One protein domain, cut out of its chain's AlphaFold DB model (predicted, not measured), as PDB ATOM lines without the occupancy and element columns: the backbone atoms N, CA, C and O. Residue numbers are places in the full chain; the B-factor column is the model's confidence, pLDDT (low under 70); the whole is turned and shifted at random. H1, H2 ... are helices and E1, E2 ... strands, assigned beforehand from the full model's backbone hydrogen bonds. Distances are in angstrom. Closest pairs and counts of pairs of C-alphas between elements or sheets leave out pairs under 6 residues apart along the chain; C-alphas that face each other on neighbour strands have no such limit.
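Overview. This is residues 4 to 88 of the 89 residues of an uncharacterized protein of Cadophora sp. DSE1049 (UniProt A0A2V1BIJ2). Picture a small sandwich of two antiparallel sheets, E1 E7 E2 E5 and E4 E3 E6, only partly face to face, with their strands running nearly the same line. H1 covers the face of the larger sheet that is turned away from the smaller one, and the chain passes between the sheets four times, at E2 to E3, E4 to E5, E5 to E6 and E6 to E7. The printed part has 85 residues, with one named helix and seven named strands in the order H1 E1 E2 E3 E4 E5 E6 E7, mostly strand. It is compact, with a radius of gyration of the C-alphas of 11.9 A, and spans 33 by 25 by 18 A.

Along the chain. Find C-alpha 4 at (50.444, -4.726, -101.529); from there H1, residues 4 to 12, runs 12.4 A. E1, residues 20 to 27, begins at C-alpha 20 at (49.022, -17.730, -105.064) and is 21.3 A long. Next come E2, residues 38 to 43, 13.1 A; E3, residues 48 to 52, 12.6 A; E4, residues 55 to 59, 12.6 A; E5, residues 65 to 68, 10.1 A; and E6, residues 74 to 78, 13.4 A. E7, residues 81 to 87, runs 20.5 A to C-alpha 87 at (45.658, -19.824, -102.905).

Arrangement. Begin with the larger sheet, twisted, its C-alphas up to 4.4 A off the best plane. Between E1 and E7, find N 23 and O 84 at 2.8 A; between E7 and E2, N 42 and O 83 at 2.8 A; between E2 and E5, N 41 and O 67 at 2.9 A. H1 is on this sheet at a height of 7.9 A, over E7 and only just over E2, with 3 C-alphas falling on E2. It runs along the strands, at 14 degrees to E7 on the local plane; its closest C-alphas to E1 are those of Gly 4 and Pro 25, 4.9 A. Every O i to N i+4 pair of H1 is within hydrogen-bond range. In the other sheet, E3 and E4 form a hairpin, with N 50 and O 57 at 2.8 A, and E3 and E6 have N 51 and O 75 at 2.7 A. The parts of the sheets that face each other are 10.1 A centre to centre. Residues 31 to 32 form a short antiparallel pairing with residues 74 to 75 of E6.

Size, cuts and confidence. The C-alphas farthest apart are those of Asp 15 and Gly 78, 34.7 A. The printed part has no cut and no long link. Its mean pLDDT is 71.5, and residues 28 to 38, 45 to 66 and 68 to 79 are under 70.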
ATOM      1  N   GLY A   4      50.257  -4.104-100.219       84.31
ATOM      2  CA  GLY A   4      50.444  -4.726-101.529       84.31
ATOM      3  C   GLY A   4      51.880  -5.209-101.751       84.31
ATOM      4  O   GLY A   4      52.092  -6.338-102.189       84.31
ATOM      5  N   GLU A   5      52.875  -4.386-101.405       87.81
ATOM      6  CA  GLU A   5      54.292  -4.748-101.539       87.81
ATOM      7  C   GLU A   5      54.648  -5.926-100.627       87.81
ATOM      8  O   GLU A   5      55.295  -6.877-101.073       87.81
ATOM      9  N   ASN A   6      54.161  -5.914 -99.384       85.38
ATOM     10  CA  ASN A   6      54.374  -6.994 -98.424       85.38
ATOM     11  C   ASN A   6      53.698  -8.300 -98.868       85.38
ATOM     12  O   ASN A   6      54.322  -9.362 -98.821       85.38
ATOM     13  N   ALA A   7      52.474  -8.227 -99.399       85.94
ATOM     14  CA  ALA A   7      51.764  -9.383 -99.942       85.94
ATOM     15  C   ALA A   7      52.509 -10.017-101.128       85.94
ATOM     16  O   ALA A   7      52.679 -11.239-101.191       85.94
ATOM     17  N   HIS A   8      53.017  -9.194-102.050       89.06
ATOM     18  CA  HIS A   8      53.844  -9.669-103.158       89.06
ATOM     19  C   HIS A   8      55.180 -10.249-102.681       89.06
ATOM     20  O   HIS A   8      55.603 -11.298-103.177       89.06
ATOM     21  N   ALA A   9      55.832  -9.615-101.704       90.06
ATOM     22  CA  ALA A   9      57.071 -10.114-101.119       90.06
ATOM     23  C   ALA A   9      56.872 -11.477-100.440       90.06
ATOM     24  O   ALA A   9      57.709 -12.364-100.597       90.06
ATOM     25  N   TRP A  10      55.759 -11.675 -99.730       89.56
ATOM     26  CA  TRP A  10      55.407 -12.963 -99.133       89.56
ATOM     27  C   TRP A  10      55.153 -14.037-100.190       89.56
ATOM     28  O   TRP A  10      55.706 -15.133-100.091       89.56
ATOM     29  N   LYS A  11      54.365 -13.715-101.227       89.75
ATOM     30  CA  LYS A  11      54.072 -14.632-102.338       89.75
ATOM     31  C   LYS A  11      55.357 -15.115-103.011       89.75
ATOM     32  O   LYS A  11      55.515 -16.309-103.237       89.75
ATOM     33  N   ASN A  12      56.294 -14.207-103.280       91.81
ATOM     34  CA  ASN A  12      57.557 -14.529-103.950       91.81
ATOM     35  C   ASN A  12      58.531 -15.355-103.087       91.81
ATOM     36  O   ASN A  12      59.501 -15.882-103.621       91.81
ATOM     37  N   LYS A  13      58.295 -15.466-101.772       91.31
ATOM     38  CA  LYS A  13      59.078 -16.318-100.860       91.31
ATOM     39  C   LYS A  13      58.564 -17.761-100.783       91.31
ATOM     40  O   LYS A  13      59.233 -18.588-100.170       91.31
ATOM     41  N   GLN A  14      57.388 -18.060-101.340       87.56
ATOM     42  CA  GLN A  14      56.830 -19.415-101.326       87.56
ATOM     43  C   GLN A  14      57.537 -20.312-102.350       87.56
ATOM     44  O   GLN A  14      58.046 -19.825-103.353       87.56
ATOM     45  N   ASP A  15      57.517 -21.628-102.121       89.88
ATOM     46  CA  ASP A  15      58.084 -22.634-103.041       89.88
ATOM     47  C   ASP A  15      57.428 -22.591-104.435       89.88
ATOM     48  O   ASP A  15      58.098 -22.771-105.447       89.88
ATOM     49  N   LYS A  16      56.122 -22.278-104.482       89.75
ATOM     50  CA  LYS A  16      55.319 -22.131-105.708       89.75
ATOM     51  C   LYS A  16      54.533 -20.819-105.703       89.75
ATOM     52  O   LYS A  16      53.346 -20.818-105.375       89.75
ATOM     53  N   PRO A  17      55.160 -19.673-106.014       88.31
ATOM     54  CA  PRO A  17      54.485 -18.375-106.014       88.31
ATOM     55  C   PRO A  17      53.270 -18.320-106.953       88.31
ATOM     56  O   PRO A  17      52.312 -17.591-106.695       88.31
ATOM     57  N   GLU A  18      53.291 -19.074-108.051       89.81
ATOM     58  CA  GLU A  18      52.223 -19.143-109.052       89.81
ATOM     59  C   GLU A  18      50.893 -19.684-108.511       89.81
ATOM     60  O   GLU A  18      49.842 -19.235-108.990       89.81
ATOM     61  N   ASP A  19      50.944 -20.535-107.477       89.69
ATOM     62  CA  ASP A  19      49.780 -21.094-106.770       89.69
ATOM     63  C   ASP A  19      49.040 -20.024-105.956       89.69
ATOM     64  O   ASP A  19      47.962 -20.279-105.429       89.69
ATOM     65  N   TYR A  20      49.596 -18.817-105.844       88.06
ATOM     66  CA  TYR A  20      49.022 -17.730-105.064       88.06
ATOM     67  C   TYR A  20      48.661 -16.523-105.939       88.06
ATOM     68  O   TYR A  20      49.324 -16.183-106.927       88.06
ATOM     69  N   GLU A  21      47.606 -15.819-105.556       88.44
ATOM     70  CA  GLU A  21      47.175 -14.550-106.140       88.44
ATOM     71  C   GLU A  21      47.109 -13.472-105.059       88.44
ATOM     72  O   GLU A  21      46.750 -13.756-103.920       88.44
ATOM     73  N   VAL A  22      47.494 -12.247-105.424       87.38
ATOM     74  CA  VAL A  22      47.392 -11.076-104.551       87.38
ATOM     75  C   VAL A  22      46.166 -10.281-104.988       87.38
ATOM     76  O   VAL A  22      46.057  -9.939-106.162       87.38
ATOM     77  N   ILE A  23      45.262  -9.991-104.056       83.56
ATOM     78  CA  ILE A  23      44.078  -9.150-104.266       83.56
ATOM     79  C   ILE A  23      44.278  -7.858-103.472       83.56
ATOM     80  O   ILE A  23      44.541  -7.906-102.269       83.56
ATOM     81  N   GLY A  24      44.148  -6.706-104.128       80.75
ATOM     82  CA  GLY A  24      44.486  -5.399-103.557       80.75
ATOM     83  C   GLY A  24      45.839  -4.855-104.037       80.75
ATOM     84  O   GLY A  24      46.398  -5.378-105.001       80.75
ATOM     85  N   PRO A  25      46.367  -3.790-103.407       83.94
ATOM     86  CA  PRO A  25      45.848  -3.157-102.199       83.94
ATOM     87  C   PRO A  25      44.544  -2.388-102.443       83.94
ATOM     88  O   PRO A  25      44.332  -1.796-103.502       83.94
ATOM     89  N   HIS A  26      43.667  -2.378-101.446       78.50
ATOM     90  CA  HIS A  26      42.414  -1.628-101.470       78.50
ATOM     91  C   HIS A  26      42.250  -0.833-100.175       78.50
ATOM     92  O   HIS A  26      42.569  -1.336 -99.099       78.50
ATOM     93  N   LYS A  27      41.694   0.378-100.278       72.94
ATOM     94  CA  LYS A  27      41.134   1.096 -99.126       72.94
ATOM     95  C   LYS A  27      39.773   0.486 -98.805       72.94
ATOM     96  O   LYS A  27      38.883   0.536 -99.655       72.94
ATOM     97  N   TYR A  28      39.619  -0.126 -97.636       67.19
ATOM     98  CA  TYR A  28      38.365  -0.784 -97.267       67.19
ATOM     99  C   TYR A  28      37.510   0.113 -96.375       67.19
ATOM    100  O   TYR A  28      37.713   0.177 -95.171       67.19
ATOM    101  N   ASP A  29      36.494   0.721 -96.986       61.41
ATOM    102  CA  ASP A  29      35.402   1.422 -96.292       61.41
ATOM    103  C   ASP A  29      34.053   0.690 -96.474       61.41
ATOM    104  O   ASP A  29      32.973   1.274 -96.469       61.41
ATOM    105  N   THR A  30      34.084  -0.622 -96.753       53.06
ATOM    106  CA  THR A  30      32.865  -1.414 -96.998       53.06
ATOM    107  C   THR A  30      33.021  -2.874 -96.560       53.06
ATOM    108  O   THR A  30      34.079  -3.486 -96.710       53.06
ATOM    109  N   ARG A  31      31.941  -3.472 -96.032       55.81
ATOM    110  CA  ARG A  31      31.881  -4.906 -95.691       55.81
ATOM    111  C   ARG A  31      31.776  -5.742 -96.972       55.81
ATOM    112  O   ARG A  31      30.673  -5.920 -97.485       55.81
ATOM    113  N   GLN A  32      32.891  -6.255 -97.490       56.50
ATOM    114  CA  GLN A  32      32.891  -7.141 -98.661       56.50
ATOM    115  C   GLN A  32      33.322  -8.562 -98.305       56.50
ATOM    116  O   GLN A  32      34.446  -8.813 -97.885       56.50
ATOM    117  N   THR A  33      32.450  -9.532 -98.567       58.69
ATOM    118  CA  THR A  33      32.828 -10.945 -98.505       58.69
ATOM    119  C   THR A  33      33.744 -11.287 -99.677       58.69
ATOM    120  O   THR A  33      33.288 -11.373-100.815       58.69
ATOM    121  N   LEU A  34      35.021 -11.535 -99.391       58.38
ATOM    122  CA  LEU A  34      35.978 -12.023-100.378       58.38
ATOM    123  C   LEU A  34      35.757 -13.512-100.678       58.38
ATOM    124  O   LEU A  34      35.645 -14.341 -99.772       58.38
ATOM    125  N   LYS A  35      35.706 -13.841-101.970       58.09
ATOM    126  CA  LYS A  35      35.869 -15.193-102.518       58.09
ATOM    127  C   LYS A  35      36.855 -15.077-103.689       58.09
ATOM    128  O   LYS A  35      36.588 -14.239-104.549       58.09
ATOM    129  N   PRO A  36      37.945 -15.867-103.767       59.31
ATOM    130  CA  PRO A  36      38.301 -17.043-102.953       59.31
ATOM    131  C   PRO A  36      38.776 -16.722-101.521       59.31
ATOM    132  O   PRO A  36      38.956 -15.562-101.159       59.31
ATOM    133  N   HIS A  37      38.908 -17.760-100.682       65.75
ATOM    134  CA  HIS A  37      39.307 -17.615 -99.278       65.75
ATOM    135  C   HIS A  37      40.754 -17.101 -99.167       65.75
ATOM    136  O   HIS A  37      41.657 -17.726 -99.733       65.75
ATOM    137  N   PRO A  38      41.000 -15.991 -98.446       68.69
ATOM    138  CA  PRO A  38      42.358 -15.537 -98.194       68.69
ATOM    139  C   PRO A  38      43.078 -16.549 -97.305       68.69
ATOM    140  O   PRO A  38      42.476 -17.107 -96.393       68.69
ATOM    141  N   VAL A  39      44.356 -16.780 -97.595       73.88
ATOM    142  CA  VAL A  39      45.284 -17.552 -96.750       73.88
ATOM    143  C   VAL A  39      46.164 -16.627 -95.913       73.88
ATOM    144  O   VAL A  39      46.608 -17.001 -94.833       73.88
ATOM    145  N   ARG A  40      46.380 -15.393 -96.381       78.06
ATOM    146  CA  ARG A  40      47.129 -14.369 -95.654       78.06
ATOM    147  C   ARG A  40      46.538 -12.986 -95.898       78.06
ATOM    148  O   ARG A  40      46.143 -12.680 -97.024       78.06
ATOM    149  N   VAL A  41      46.506 -12.151 -94.864       77.12
ATOM    150  CA  VAL A  41      46.113 -10.736 -94.944       77.12
ATOM    151  C   VAL A  41      47.292  -9.863 -94.538       77.12
ATOM    152  O   VAL A  41      47.960 -10.169 -93.552       77.12
ATOM    153  N   PHE A  42      47.517  -8.797 -95.300       81.56
ATOM    154  CA  PHE A  42      48.505  -7.753 -95.052       81.56
ATOM    155  C   PHE A  42      47.777  -6.434 -94.830       81.56
ATOM    156  O   PHE A  42      46.902  -6.069 -95.619       81.56
ATOM    157  N   LEU A  43      48.140  -5.733 -93.763       76.25
ATOM    158  CA  LEU A  43      47.534  -4.469 -93.350       76.25
ATOM    159  C   LEU A  43      48.612  -3.388 -93.360       76.25
ATOM    160  O   LEU A  43      49.674  -3.625 -92.795       76.25
ATOM    161  N   GLU A  44      48.357  -2.237 -93.987       77.19
ATOM    162  CA  GLU A  44      49.227  -1.064 -93.825       77.19
ATOM    163  C   GLU A  44      48.978  -0.418 -92.469       77.19
ATOM    164  O   GLU A  44      47.837  -0.348 -92.000       77.19
ATOM    165  N   ALA A  45      50.047   0.123 -91.889       65.62
ATOM    166  CA  ALA A  45      49.970   1.002 -90.734       65.62
ATOM    167  C   ALA A  45      48.958   2.140 -90.983       65.62
ATOM    168  O   ALA A  45      49.115   2.969 -91.882       65.62
ATOM    169  N   GLY A  46      47.895   2.177 -90.181       63.62
ATOM    170  CA  GLY A  46      46.797   3.128 -90.320       63.62
ATOM    171  C   GLY A  46      45.726   2.899 -89.257       63.62
ATOM    172  O   GLY A  46      45.743   1.886 -88.570       63.62
ATOM    173  N   LYS A  47      44.789   3.840 -89.097       61.97
ATOM    174  CA  LYS A  47      43.689   3.711 -88.127       61.97
ATOM    175  C   LYS A  47      42.501   3.010 -88.775       61.97
ATOM    176  O   LYS A  47      41.764   3.635 -89.538       61.97
ATOM    177  N   GLY A  48      42.290   1.739 -88.449       62.25
ATOM    178  CA  GLY A  48      41.094   1.028 -88.887       62.25
ATOM    179  C   GLY A  48      40.879  -0.301 -88.178       62.25
ATOM    180  O   GLY A  48      41.824  -0.993 -87.802       62.25
ATOM    181  N   ASN A  49      39.608  -0.655 -88.005       64.81
ATOM    182  CA  ASN A  49      39.214  -1.972 -87.519       64.81
ATOM    183  C   ASN A  49      39.130  -2.909 -88.719       64.81
ATOM    184  O   ASN A  49      38.438  -2.575 -89.678       64.81
ATOM    185  N   ILE A  50      39.752  -4.085 -88.661       68.75
ATOM    186  CA  ILE A  50      39.540  -5.159 -89.631       68.75
ATOM    187  C   ILE A  50      38.891  -6.343 -88.924       68.75
ATOM    188  O   ILE A  50      39.501  -7.008 -88.100       68.75
ATOM    189  N   ASN A  51      37.660  -6.673 -89.284       67.25
ATOM    190  CA  ASN A  51      37.036  -7.922 -88.874       67.25
ATOM    191  C   ASN A  51      37.401  -9.018 -89.878       67.25
ATOM    192  O   ASN A  51      37.029  -8.927 -91.052       67.25
ATOM    193  N   LEU A  52      38.110 -10.047 -89.413       68.56
ATOM    194  CA  LEU A  52      38.424 -11.265 -90.158       68.56
ATOM    195  C   LEU A  52      37.582 -12.411 -89.584       68.56
ATOM    196  O   LEU A  52      38.013 -13.153 -88.699       68.56
ATOM    197  N   GLY A  53      36.335 -12.519 -90.044       65.56
ATOM    198  CA  GLY A  53      35.359 -13.447 -89.477       65.56
ATOM    199  C   GLY A  53      35.062 -13.136 -88.006       65.56
ATOM    200  O   GLY A  53      34.577 -12.054 -87.688       65.56
ATOM    201  N   GLU A  54      35.339 -14.096 -87.121       58.53
ATOM    202  CA  GLU A  54      35.142 -13.971 -85.665       58.53
ATOM    203  C   GLU A  54      36.335 -13.328 -84.939       58.53
ATOM    204  O   GLU A  54      36.245 -13.059 -83.743       58.53
ATOM    205  N   ASN A  55      37.436 -13.059 -85.649       60.91
ATOM    206  CA  ASN A  55      38.627 -12.427 -85.091       60.91
ATOM    207  C   ASN A  55      38.699 -10.961 -85.544       60.91
ATOM    208  O   ASN A  55      39.146 -10.685 -86.664       60.91
ATOM    209  N   PRO A  56      38.248 -10.001 -84.719       61.12
ATOM    210  CA  PRO A  56      38.535  -8.597 -84.958       61.12
ATOM    211  C   PRO A  56      40.028  -8.338 -84.731       61.12
ATOM    212  O   PRO A  56      40.570  -8.618 -83.662       61.12
ATOM    213  N   CYS A  57      40.687  -7.787 -85.741       63.16
ATOM    214  CA  CYS A  57      42.059  -7.310 -85.699       63.16
ATOM    215  C   CYS A  57      42.062  -5.787 -85.839       63.16
ATOM    216  O   CYS A  57      41.332  -5.215 -86.648       63.16
ATOM    217  N   TYR A  58      42.885  -5.119 -85.042       57.88
ATOM    218  CA  TYR A  58      43.102  -3.684 -85.165       57.88
ATOM    219  C   TYR A  58      44.373  -3.475 -85.982       57.88
ATOM    220  O   TYR A  58      45.419  -3.999 -85.597       57.88
ATOM    221  N   ALA A  59      44.294  -2.731 -87.090       58.44
ATOM    222  CA  ALA A  59      45.513  -2.228 -87.709       58.44
ATOM    223  C   ALA A  59      46.100  -1.202 -86.735       58.44
ATOM    224  O   ALA A  59      45.527  -0.135 -86.519       58.44
ATOM    225  N   GLU A  60      47.185  -1.566 -86.058       55.62
ATOM    226  CA  GLU A  60      47.908  -0.611 -85.228       55.62
ATOM    227  C   GLU A  60      48.710   0.327 -86.133       55.62
ATOM    228  O   GLU A  60      49.318  -0.082 -87.118       55.62
ATOM    229  N   GLU A  61      48.715   1.611 -85.788       51.47
ATOM    230  CA  GLU A  61      49.245   2.723 -86.590       51.47
ATOM    231  C   GLU A  61      50.762   2.642 -86.868       51.47
ATOM    232  O   GLU A  61      51.317   3.540 -87.491       51.47
ATOM    233  N   SER A  62      51.459   1.612 -86.378       50.06
ATOM    234  CA  SER A  62      52.925   1.562 -86.340       50.06
ATOM    235  C   SER A  62      53.570   0.451 -87.167       50.06
ATOM    236  O   SER A  62      54.736   0.614 -87.519       50.06
ATOM    237  N   GLU A  63      52.879  -0.646 -87.500       55.00
ATOM    238  CA  GLU A  63      53.520  -1.794 -88.162       55.00
ATOM    239  C   GLU A  63      52.583  -2.531 -89.121       55.00
ATOM    240  O   GLU A  63      51.381  -2.653 -88.881       55.00
ATOM    241  N   ASP A  64      53.162  -3.055 -90.203       57.53
ATOM    242  CA  ASP A  64      52.453  -3.936 -91.121       57.53
ATOM    243  C   ASP A  64      52.140  -5.265 -90.421       57.53
ATOM    244  O   ASP A  64      53.029  -5.911 -89.863       57.53
ATOM    245  N   GLN A  65      50.881  -5.699 -90.461       63.62
ATOM    246  CA  GLN A  65      50.464  -6.949 -89.817       63.62
ATOM    247  C   GLN A  65      50.249  -8.066 -90.839       63.62
ATOM    248  O   GLN A  65      49.604  -7.861 -91.868       63.62
ATOM    249  N   GLU A  66      50.748  -9.263 -90.515       64.69
ATOM    250  CA  GLU A  66      50.483 -10.504 -91.246       64.69
ATOM    251  C   GLU A  66      49.537 -11.402 -90.447       64.69
ATOM    252  O   GLU A  66      49.856 -11.806 -89.328       64.69
ATOM    253  N   ILE A  67      48.399 -11.769 -91.035       71.25
ATOM    254  CA  ILE A  67      47.407 -12.618 -90.365       71.25
ATOM    255  C   ILE A  67      47.104 -13.843 -91.224       71.25
ATOM    256  O   ILE A  67      46.761 -13.713 -92.401       71.25
ATOM    257  N   ASP A  68      47.231 -15.033 -90.632       67.88
ATOM    258  CA  ASP A  68      46.800 -16.296 -91.235       67.88
ATOM    259  C   ASP A  68      45.293 -16.478 -91.023       67.88
ATOM    260  O   ASP A  68      44.783 -16.323 -89.911       67.88
ATOM    261  N   VAL A  69      44.564 -16.758 -92.098       64.69
ATOM    262  CA  VAL A  69      43.097 -16.754 -92.098       64.69
ATOM    263  C   VAL A  69      42.583 -18.141 -92.449       64.69
ATOM    264  O   VAL A  69      42.696 -18.604 -93.579       64.69
ATOM    265  N   GLY A  70      41.990 -18.813 -91.458       53.31
ATOM    266  CA  GLY A  70      41.442 -20.158 -91.625       53.31
ATOM    267  C   GLY A  70      40.134 -20.186 -92.420       53.31
ATOM    268  O   GLY A  70      39.937 -21.093 -93.228       53.31
ATOM    269  N   ARG A  71      39.222 -19.218 -92.192       53.41
ATOM    270  CA  ARG A  71      37.954 -19.049 -92.933       53.41
ATOM    271  C   ARG A  71      37.205 -17.759 -92.512       53.41
ATOM    272  O   ARG A  71      37.203 -17.429 -91.333       53.41
ATOM    273  N   TRP A  72      36.462 -17.162 -93.458       58.62
ATOM    274  CA  TRP A  72      35.382 -16.145 -93.326       58.62
ATOM    275  C   TRP A  72      35.690 -14.639 -93.479       58.62
ATOM    276  O   TRP A  72      36.785 -14.154 -93.235       58.62
ATOM    277  N   VAL A  73      34.627 -13.972 -93.963       54.28
ATOM    278  CA  VAL A  73      34.357 -12.561 -94.316       54.28
ATOM    279  C   VAL A  73      35.344 -11.534 -93.763       54.28
ATOM    280  O   VAL A  73      35.504 -11.406 -92.554       54.28
ATOM    281  N   CYS A  74      35.909 -10.730 -94.662       57.59
ATOM    282  CA  CYS A  74      36.717  -9.573 -94.312       57.59
ATOM    283  C   CYS A  74      35.850  -8.309 -94.343       57.59
ATOM    284  O   CYS A  74      35.141  -8.045 -95.310       57.59
ATOM    285  N   SER A  75      35.910  -7.491 -93.306       59.97
ATOM    286  CA  SER A  75      35.444  -6.109 -93.398       59.97
ATOM    287  C   SER A  75      36.460  -5.213 -92.737       59.97
ATOM    288  O   SER A  75      36.907  -5.552 -91.650       59.97
ATOM    289  N   ALA A  76      36.817  -4.102 -93.370       58.69
ATOM    290  CA  ALA A  76      37.507  -3.035 -92.669       58.69
ATOM    291  C   ALA A  76      36.605  -1.806 -92.580       58.69
ATOM    292  O   ALA A  76      35.741  -1.597 -93.435       58.69
ATOM    293  N   GLU A  77      36.792  -1.049 -91.510       61.09
ATOM    294  CA  GLU A  77      36.180   0.254 -91.284       61.09
ATOM    295  C   GLU A  77      37.307   1.284 -91.121       61.09
ATOM    296  O   GLU A  77      38.269   1.039 -90.382       61.09
ATOM    297  N   GLY A  78      37.184   2.434 -91.793       64.88
ATOM    298  CA  GLY A  78      38.173   3.518 -91.768       64.88
ATOM    299  C   GLY A  78      39.088   3.568 -93.000       64.88
ATOM    300  O   GLY A  78      38.784   3.011 -94.049       64.88
ATOM    301  N   ASP A  79      40.228   4.251 -92.875       69.94
ATOM    302  CA  ASP A  79      41.194   4.477 -93.968       69.94
ATOM    303  C   ASP A  79      42.224   3.336 -94.128       69.94
ATOM    304  O   ASP A  79      43.264   3.514 -94.767       69.94
ATOM    305  N   ALA A  80      41.962   2.158 -93.551       72.31
ATOM    306  CA  ALA A  80      42.880   1.024 -93.611       72.31
ATOM    307  C   ALA A  80      43.078   0.530 -95.055       72.31
ATOM    308  O   ALA A  80      42.118   0.285 -95.798       72.31
ATOM    309  N   VAL A  81      44.345   0.347 -95.436       78.31
ATOM    310  CA  VAL A  81      44.741  -0.267 -96.706       78.31
ATOM    311  C   VAL A  81      45.116  -1.716 -96.448       78.31
ATOM    312  O   VAL A  81      45.917  -2.016 -95.565       78.31
ATOM    313  N   VAL A  82      44.536  -2.620 -97.230       78.75
ATOM    314  CA  VAL A  82      44.707  -4.060 -97.039       78.75
ATOM    315  C   VAL A  82      45.022  -4.750 -98.360       78.75
ATOM    316  O   VAL A  82      44.543  -4.338 -99.422       78.75
ATOM    317  N   ALA A  83      45.802  -5.821 -98.290       82.19
ATOM    318  CA  ALA A  83      46.042  -6.735 -99.396       82.19
ATOM    319  C   ALA A  83      45.888  -8.180 -98.918       82.19
ATOM    320  O   ALA A  83      46.236  -8.527 -97.790       82.19
ATOM    321  N   TYR A  84      45.374  -9.034 -99.792       80.06
ATOM    322  CA  TYR A  84      45.114 -10.436 -99.498       80.06
ATOM    323  C   TYR A  84      45.972 -11.306-100.384       80.06
ATOM    324  O   TYR A  84      46.129 -11.019-101.567       80.06
ATOM    325  N   VAL A  85      46.454 -12.408 -99.833       82.56
ATOM    326  CA  VAL A  85      46.980 -13.508-100.625       82.56
ATOM    327  C   VAL A  85      45.982 -14.648-100.549       82.56
ATOM    328  O   VAL A  85      45.602 -15.076 -99.458       82.56
ATOM    329  N   VAL A  86      45.549 -15.133-101.705       84.44
ATOM    330  CA  VAL A  86      44.662 -16.290-101.855       84.44
ATOM    331  C   VAL A  86      45.440 -17.413-102.530       84.44
ATOM    332  O   VAL A  86      46.303 -17.154-103.370       84.44
ATOM    333  N   LYS A  87      45.148 -18.664-102.170       83.06
ATOM    334  CA  LYS A  87      45.658 -19.824-102.905       83.06
ATOM    335  C   LYS A  87      44.690 -20.132-104.046       83.06
ATOM    336  O   LYS A  87      43.493 -20.269-103.802       83.06
ATOM    337  N   LYS A  88      45.203 -20.203-105.271       79.62
ATOM    338  CA  LYS A  88      44.450 -20.642-106.445       79.62
ATOM    339  C   LYS A  88      44.175 -22.139-106.299       79.62
ATOM    340  O   LYS A  88      45.078 -22.889-105.925       79.62
TER     341      LYS A  88